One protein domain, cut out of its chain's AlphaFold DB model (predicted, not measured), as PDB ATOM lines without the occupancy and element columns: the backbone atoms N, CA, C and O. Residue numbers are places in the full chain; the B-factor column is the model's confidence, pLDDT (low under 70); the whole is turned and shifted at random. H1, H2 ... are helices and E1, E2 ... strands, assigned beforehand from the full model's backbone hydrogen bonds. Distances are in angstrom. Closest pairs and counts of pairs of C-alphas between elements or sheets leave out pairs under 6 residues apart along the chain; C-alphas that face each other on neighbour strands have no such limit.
ATOM      1  N   GLU A   3     -32.657 -57.275 -40.017       91.75
ATOM      2  CA  GLU A   3     -33.746 -56.644 -39.271       91.75
ATOM      3  C   GLU A   3     -33.423 -56.722 -37.775       91.75
ATOM      4  O   GLU A   3     -33.167 -57.802 -37.237       91.75
ATOM      5  N   VAL A   4     -33.389 -55.573 -37.097       94.25
ATOM      6  CA  VAL A   4     -33.047 -55.477 -35.673       94.25
ATOM      7  C   VAL A   4     -34.194 -54.862 -34.880       94.25
ATOM      8  O   VAL A   4     -34.701 -53.788 -35.193       94.25
ATOM      9  N   ALA A   5     -34.602 -55.545 -33.811       93.12
ATOM     10  CA  ALA A   5     -35.720 -55.126 -32.975       93.12
ATOM     11  C   ALA A   5     -35.275 -54.091 -31.925       93.12
ATOM     12  O   ALA A   5     -34.946 -54.427 -30.783       93.12
ATOM     13  N   GLY A   6     -35.263 -52.822 -32.322       92.12
ATOM     14  CA  GLY A   6     -35.043 -51.684 -31.438       92.12
ATOM     15  C   GLY A   6     -33.584 -51.398 -31.052       92.12
ATOM     16  O   GLY A   6     -32.653 -52.111 -31.442       92.12
ATOM     17  N   PRO A   7     -33.365 -50.349 -30.233       91.62
ATOM     18  CA  PRO A   7     -32.033 -49.782 -29.990       91.62
ATOM     19  C   PRO A   7     -31.033 -50.755 -29.355       91.62
ATOM     20  O   PRO A   7     -29.863 -50.767 -29.717       91.62
ATOM     21  N   ALA A   8     -31.476 -51.618 -28.436       92.69
ATOM     22  CA  ALA A   8     -30.588 -52.583 -27.781       92.69
ATOM     23  C   ALA A   8     -30.131 -53.713 -28.725       92.69
ATOM     24  O   ALA A   8     -29.037 -54.262 -28.572       92.69
ATOM     25  N   ALA A   9     -30.965 -54.098 -29.697       93.12
ATOM     26  CA  ALA A   9     -30.560 -55.032 -30.742       93.12
ATOM     27  C   ALA A   9     -29.602 -54.354 -31.729       93.12
ATOM     28  O   ALA A   9     -28.596 -54.956 -32.100       93.12
ATOM     29  N   LEU A  10     -29.867 -53.090 -32.067       93.75
ATOM     30  CA  LEU A  10     -29.000 -52.300 -32.931       93.75
ATOM     31  C   LEU A  10     -27.607 -52.072 -32.323       93.75
ATOM     32  O   LEU A  10     -26.628 -52.261 -33.030       93.75
ATOM     33  N   ASP A  11     -27.479 -51.744 -31.032       93.81
ATOM     34  CA  ASP A  11     -26.161 -51.575 -30.382       93.81
ATOM     35  C   ASP A  11     -25.319 -52.858 -30.470       93.81
ATOM     36  O   ASP A  11     -24.137 -52.831 -30.813       93.81
ATOM     37  N   ARG A  12     -25.947 -54.018 -30.238       92.69
ATOM     38  CA  ARG A  12     -25.275 -55.315 -30.391       92.69
ATOM     39  C   ARG A  12     -24.869 -55.586 -31.834       92.69
ATOM     40  O   ARG A  12     -23.796 -56.149 -32.047       92.69
ATOM     41  N   TRP A  13     -25.710 -55.206 -32.793       94.19
ATOM     42  CA  TRP A  13     -25.417 -55.336 -34.215       94.19
ATOM     43  C   TRP A  13     -24.243 -54.434 -34.616       94.19
ATOM     44  O   TRP A  13     -23.267 -54.932 -35.160       94.19
ATOM     45  N   LEU A  14     -24.256 -53.155 -34.233       91.88
ATOM     46  CA  LEU A  14     -23.187 -52.194 -34.532       91.88
ATOM     47  C   LEU A  14     -21.809 -52.655 -34.038       91.88
ATOM     48  O   LEU A  14     -20.802 -52.400 -34.691       91.88
ATOM     49  N   ARG A  15     -21.752 -53.354 -32.899       89.12
ATOM     50  CA  ARG A  15     -20.491 -53.850 -32.320       89.12
ATOM     51  C   ARG A  15     -19.962 -55.129 -32.963       89.12
ATOM     52  O   ARG A  15     -18.770 -55.391 -32.864       89.12
ATOM     53  N   ASN A  16     -20.837 -55.951 -33.543       83.31
ATOM     54  CA  ASN A  16     -20.514 -57.341 -33.891       83.31
ATOM     55  C   ASN A  16     -20.850 -57.713 -35.339       83.31
ATOM     56  O   ASN A  16     -20.715 -58.876 -35.721       83.31
ATOM     57  N   SER A  17     -21.322 -56.760 -36.136       71.75
ATOM     58  CA  SER A  17     -21.759 -57.016 -37.499       71.75
ATOM     59  C   SER A  17     -20.604 -56.928 -38.499       71.75
ATOM     60  O   SER A  17     -19.813 -55.989 -38.481       71.75
ATOM     61  N   GLY A  18     -20.542 -57.903 -39.413       64.50
ATOM     62  CA  GLY A  18     -19.774 -57.821 -40.661       64.50
ATOM     63  C   GLY A  18     -20.608 -57.333 -41.855       64.50
ATOM     64  O   GLY A  18     -20.121 -57.343 -42.984       64.50
ATOM     65  N   THR A  19     -21.873 -56.961 -41.636       70.50
ATOM     66  CA  THR A  19     -22.797 -56.451 -42.657       70.50
ATOM     67  C   THR A  19     -22.869 -54.925 -42.609       70.50
ATOM     68  O   THR A  19     -22.718 -54.300 -41.562       70.50
ATOM     69  N   SER A  20     -23.098 -54.301 -43.767       84.25
ATOM     70  CA  SER A  20     -23.042 -52.841 -43.924       84.25
ATOM     71  C   SER A  20     -24.385 -52.126 -43.726       84.25
ATOM     72  O   SER A  20     -24.436 -50.906 -43.856       84.25
ATOM     73  N   PHE A  21     -25.486 -52.854 -43.489       91.50
ATOM     74  CA  PHE A  21     -26.833 -52.271 -43.466       91.50
ATOM     75  C   PHE A  21     -27.837 -53.083 -42.632       91.50
ATOM     76  O   PHE A  21     -28.007 -54.289 -42.856       91.50
ATOM     77  N   ALA A  22     -28.573 -52.387 -41.760       93.12
ATOM     78  CA  ALA A  22     -29.675 -52.925 -40.969       93.12
ATOM     79  C   ALA A  22     -30.905 -52.003 -40.987       93.12
ATOM     80  O   ALA A  22     -30.783 -50.786 -41.119       93.12
ATOM     81  N   VAL A  23     -32.085 -52.599 -40.814       93.44
ATOM     82  CA  VAL A  23     -33.357 -51.906 -40.574       93.44
ATOM     83  C   VAL A  23     -33.707 -52.080 -39.103       93.44
ATOM     84  O   VAL A  23     -33.806 -53.205 -38.621       93.44
ATOM     85  N   CYS A  24     -33.861 -50.971 -38.381       93.62
ATOM     86  CA  CYS A  24     -34.198 -50.986 -36.962       93.62
ATOM     87  C   CYS A  24     -35.683 -50.699 -36.756       93.62
ATOM     88  O   CYS A  24     -36.135 -49.581 -37.002       93.62
ATOM     89  N   ASP A  25     -36.410 -51.674 -36.220       93.94
ATOM     90  CA  ASP A  25     -37.806 -51.490 -35.846       93.94
ATOM     91  C   ASP A  25     -37.915 -50.688 -34.554       93.94
ATOM     92  O   ASP A  25     -37.287 -51.003 -33.541       93.94
ATOM     93  N   VAL A  26     -38.752 -49.654 -34.578       91.19
ATOM     94  CA  VAL A  26     -39.055 -48.835 -33.408       91.19
ATOM     95  C   VAL A  26     -40.552 -48.571 -33.359       91.19
ATOM     96  O   VAL A  26     -41.128 -48.025 -34.293       91.19
ATOM     97  N   THR A  27     -41.189 -48.967 -32.259       90.75
ATOM     98  CA  THR A  27     -42.653 -48.947 -32.108       90.75
ATOM     99  C   THR A  27     -43.153 -47.886 -31.129       90.75
ATOM    100  O   THR A  27     -44.357 -47.776 -30.901       90.75
ATOM    101  N   SER A  28     -42.250 -47.103 -30.531       89.44
ATOM    102  CA  SER A  28     -42.587 -46.069 -29.553       89.44
ATOM    103  C   SER A  28     -41.666 -44.856 -29.653       89.44
ATOM    104  O   SER A  28     -40.506 -44.965 -30.059       89.44
ATOM    105  N   SER A  29     -42.162 -43.697 -29.214       85.69
ATOM    106  CA  SER A  29     -41.368 -42.464 -29.143       85.69
ATOM    107  C   SER A  29     -40.168 -42.604 -28.200       85.69
ATOM    108  O   SER A  29     -39.076 -42.155 -28.533       85.69
ATOM    109  N   ASP A  30     -40.317 -43.302 -27.071       87.50
ATOM    110  CA  ASP A  30     -39.195 -43.604 -26.166       87.50
ATOM    111  C   ASP A  30     -38.113 -44.441 -26.853       87.50
ATOM    112  O   ASP A  30     -36.915 -44.203 -26.667       87.50
ATOM    113  N   GLY A  31     -38.532 -45.395 -27.689       90.31
ATOM    114  CA  GLY A  31     -37.637 -46.171 -28.534       90.31
ATOM    115  C   GLY A  31     -36.891 -45.295 -29.538       90.31
ATOM    116  O   GLY A  31     -35.693 -45.492 -29.725       90.31
ATOM    117  N   LEU A  32     -37.554 -44.292 -30.124       89.25
ATOM    118  CA  LEU A  32     -36.924 -43.339 -31.043       89.25
ATOM    119  C   LEU A  32     -35.901 -42.463 -30.317       89.25
ATOM    120  O   LEU A  32     -34.785 -42.303 -30.798       89.25
ATOM    121  N   PHE A  33     -36.214 -41.967 -29.119       88.25
ATOM    122  CA  PHE A  33     -35.244 -41.223 -28.310       88.25
ATOM    123  C   PHE A  33     -34.034 -42.078 -27.915       88.25
ATOM    124  O   PHE A  33     -32.900 -41.596 -27.916       88.25
ATOM    125  N   ALA A  34     -34.253 -43.346 -27.567       90.44
ATOM    126  CA  ALA A  34     -33.171 -44.278 -27.273       90.44
ATOM    127  C   ALA A  34     -32.323 -44.593 -28.517       90.44
ATOM    128  O   ALA A  34     -31.097 -44.638 -28.408       90.44
ATOM    129  N   LEU A  35     -32.954 -44.742 -29.686       91.50
ATOM    130  CA  LEU A  35     -32.276 -44.888 -30.974       91.50
ATOM    131  C   LEU A  35     -31.399 -43.664 -31.270       91.50
ATOM    132  O   LEU A  35     -30.220 -43.816 -31.580       91.50
ATOM    133  N   GLY A  36     -31.955 -42.463 -31.103       89.62
ATOM    134  CA  GLY A  36     -31.260 -41.201 -31.325       89.62
ATOM    135  C   GLY A  36     -29.998 -41.057 -30.477       89.62
ATOM    136  O   GLY A  36     -28.921 -40.773 -30.998       89.62
ATOM    137  N   ARG A  37     -30.104 -41.342 -29.169       89.31
ATOM    138  CA  ARG A  37     -28.958 -41.319 -28.246       89.31
ATOM    139  C   ARG A  37     -27.877 -42.331 -28.611       89.31
ATOM    140  O   ARG A  37     -26.703 -42.004 -28.496       89.31
ATOM    141  N   LEU A  38     -28.259 -43.540 -29.020       91.50
ATOM    142  CA  LEU A  38     -27.306 -44.558 -29.459       91.50
ATOM    143  C   LEU A  38     -26.549 -44.080 -30.703       91.50
ATOM    144  O   LEU A  38     -25.323 -44.029 -30.697       91.50
ATOM    145  N   LEU A  39     -27.276 -43.675 -31.743       90.44
ATOM    146  CA  LEU A  39     -26.693 -43.269 -33.022       90.44
ATOM    147  C   LEU A  39     -25.836 -42.000 -32.911       90.44
ATOM    148  O   LEU A  39     -24.825 -41.896 -33.597       90.44
ATOM    149  N   ALA A  40     -26.153 -41.084 -31.991       86.56
ATOM    150  CA  ALA A  40     -25.308 -39.926 -31.690       86.56
ATOM    151  C   ALA A  40     -23.898 -40.304 -31.183       86.56
ATOM    152  O   ALA A  40     -22.982 -39.487 -31.251       86.56
ATOM    153  N   THR A  41     -23.705 -41.534 -30.689       87.44
ATOM    154  CA  THR A  41     -22.387 -42.059 -30.282       87.44
ATOM    155  C   THR A  41     -21.648 -42.796 -31.405       87.44
ATOM    156  O   THR A  41     -20.537 -43.280 -31.189       87.44
ATOM    157  N   CYS A  42     -22.235 -42.878 -32.601       88.56
ATOM    158  CA  CYS A  42     -21.726 -43.648 -33.733       88.56
ATOM    159  C   CYS A  42     -21.484 -42.732 -34.951       88.56
ATOM    160  O   CYS A  42     -22.290 -42.735 -35.881       88.56
ATOM    161  N   PRO A  43     -20.389 -41.946 -34.976       82.88
ATOM    162  CA  PRO A  43     -20.157 -40.922 -36.005       82.88
ATOM    163  C   PRO A  43     -19.978 -41.485 -37.424       82.88
ATOM    164  O   PRO A  43     -20.210 -40.771 -38.395       82.88
ATOM    165  N   ASP A  44     -19.606 -42.761 -37.543       87.75
ATOM    166  CA  ASP A  44     -19.368 -43.437 -38.823       87.75
ATOM    167  C   ASP A  44     -20.626 -44.127 -39.389       87.75
ATOM    168  O   ASP A  44     -20.565 -44.806 -40.415       87.75
ATOM    169  N   VAL A  45     -21.779 -43.981 -38.725       89.31
ATOM    170  CA  VAL A  45     -23.043 -44.595 -39.151       89.31
ATOM    171  C   VAL A  45     -23.866 -43.609 -39.971       89.31
ATOM    172  O   VAL A  45     -24.240 -42.534 -39.508       89.31
ATOM    173  N   LEU A  46     -24.224 -44.023 -41.188       89.94
ATOM    174  CA  LEU A  46     -25.194 -43.313 -42.015       89.94
ATOM    175  C   LEU A  46     -26.614 -43.734 -41.631       89.94
ATOM    176  O   LEU A  46     -26.948 -44.918 -41.640       89.94
ATOM    177  N   VAL A  47     -27.461 -42.751 -41.329       90.50
ATOM    178  CA  VAL A  47     -28.859 -42.968 -40.943       90.50
ATOM    179  C   VAL A  47     -29.773 -42.534 -42.082       90.50
ATOM    180  O   VAL A  47     -29.697 -41.399 -42.550       90.50
ATOM    181  N   ALA A  48     -30.668 -43.425 -42.500       90.94
ATOM    182  CA  ALA A  48     -31.736 -43.126 -43.447       90.94
ATOM    183  C   ALA A  48     -33.080 -43.488 -42.809       90.94
ATOM    184  O   ALA A  48     -33.240 -44.578 -42.262       90.94
ATOM    185  N   GLY A  49     -34.048 -42.575 -42.861       88.31
ATOM    186  CA  GLY A  49     -35.343 -42.788 -42.229       88.31
ATOM    187  C   GLY A  49     -36.288 -41.610 -42.406       88.31
ATOM    188  O   GLY A  49     -36.014 -40.663 -43.142       88.31
ATOM    189  N   THR A  50     -37.425 -41.682 -41.721       86.00
ATOM    190  CA  THR A  50     -38.408 -40.597 -41.696       86.00
ATOM    191  C   THR A  50     -37.855 -39.369 -40.969       86.00
ATOM    192  O   THR A  50     -36.880 -39.447 -40.220       86.00
ATOM    193  N   ALA A  51     -38.519 -38.222 -41.137       83.06
ATOM    194  CA  ALA A  51     -38.173 -37.002 -40.406       83.06
ATOM    195  C   ALA A  51     -38.184 -37.199 -38.878       83.06
ATOM    196  O   ALA A  51     -37.409 -36.559 -38.180       83.06
ATOM    197  N   GLU A  52     -39.019 -38.104 -38.361       83.50
ATOM    198  CA  GLU A  52     -39.059 -38.444 -36.937       83.50
ATOM    199  C   GLU A  52     -37.804 -39.219 -36.500       83.50
ATOM    200  O   GLU A  52     -37.183 -38.872 -35.496       83.50
ATOM    201  N   ALA A  53     -37.370 -40.205 -37.294       85.75
ATOM    202  CA  ALA A  53     -36.139 -40.948 -37.035       85.75
ATOM    203  C   ALA A  53     -34.907 -40.031 -37.070       85.75
ATOM    204  O   ALA A  53     -34.091 -40.063 -36.151       85.75
ATOM    205  N   ILE A  54     -34.802 -39.157 -38.077       86.56
ATOM    206  CA  ILE A  54     -33.708 -38.177 -38.162       86.56
ATOM    207  C   ILE A  54     -33.805 -37.142 -37.036       86.56
ATOM    208  O   ILE A  54     -32.807 -36.833 -36.391       86.56
ATOM    209  N   GLY A  55     -35.008 -36.643 -36.745       82.75
ATOM    210  CA  GLY A  55     -35.251 -35.696 -35.659       82.75
ATOM    211  C   GLY A  55     -34.847 -36.244 -34.291       82.75
ATOM    212  O   GLY A  55     -34.347 -35.485 -33.463       82.75
ATOM    213  N   SER A  56     -34.965 -37.560 -34.077       84.50
ATOM    214  CA  SER A  56     -34.530 -38.218 -32.840       84.50
ATOM    215  C   SER A  56     -33.020 -38.094 -32.570       84.50
ATOM    216  O   SER A  56     -32.608 -38.095 -31.411       84.50
ATOM    217  N   LEU A  57     -32.198 -37.917 -33.616       82.06
ATOM    218  CA  LEU A  57     -30.746 -37.703 -33.506       82.06
ATOM    219  C   LEU A  57     -30.400 -36.307 -32.980       82.06
ATOM    220  O   LEU A  57     -29.347 -36.104 -32.384       82.06
ATOM    221  N   LEU A  58     -31.282 -35.335 -33.220       75.81
ATOM    222  CA  LEU A  58     -31.064 -33.921 -32.913       75.81
ATOM    223  C   LEU A  58     -31.607 -33.526 -31.534       75.81
ATOM    224  O   LEU A  58     -31.666 -32.337 -31.213       75.81
ATOM    225  N   VAL A  59     -32.022 -34.502 -30.721       62.06
ATOM    226  CA  VAL A  59     -32.658 -34.261 -29.423       62.06
ATOM    227  C   VAL A  59     -31.625 -33.725 -28.434       62.06
ATOM    228  O   VAL A  59     -30.994 -34.456 -27.675       62.06
TER     229      VAL A  59
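Overview. This is residues 3 to 59 of the 205 residues of an uncharacterized protein of Acidimicrobiia bacterium (UniProt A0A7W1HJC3). Two short parallel strands, E1 and E2, make a small pair with H1 packed near it; H2 touches H1, and H3 packs on H2 away from the strands. The 57 printed residues run E1, H1, E2, H2, H3, mostly helix, compact with a radius of gyration of the C-alphas of 10.4 A, spanning 28 by 22 by 16 A.

Arrangement. E1, residues 3 to 5, and E2, residues 22 to 25, are parallel neighbours, with N 4 and O 23 2.8 A apart. With H1, residues 7 to 16, they form a strand-helix-strand unit, a helix between two parallel strands, its crossover right-handed. H2, residues 29 to 39, touches H1 at a shallow tilt of 22 degrees, the same way; the C-alphas of Pro 7 and Leu 35 are closest, 5.0 A. H3, residues 51 to 57, touches H2 at a steep tilt of 54 degrees, closest at the C-alphas of Gly 36 and Leu 57, 4.2 A. H1 and H3 are apart. Every O i to N i+4 pair is within hydrogen-bond range in H2, but 5 of 6 in H1 and 2 of 3 in H3.

Along the chain. E1 begins at C-alpha 3 (-33.746, -56.644, -39.271); H3 ends at C-alpha 57 (-30.746, -37.703, -33.506). H1 is 14.3 A long, H2 15.2 A.

Size, cuts and confidence. The printed part has no cut. The link H2 to H3 is long; residues 18 and 59 are under 70 in pLDDT.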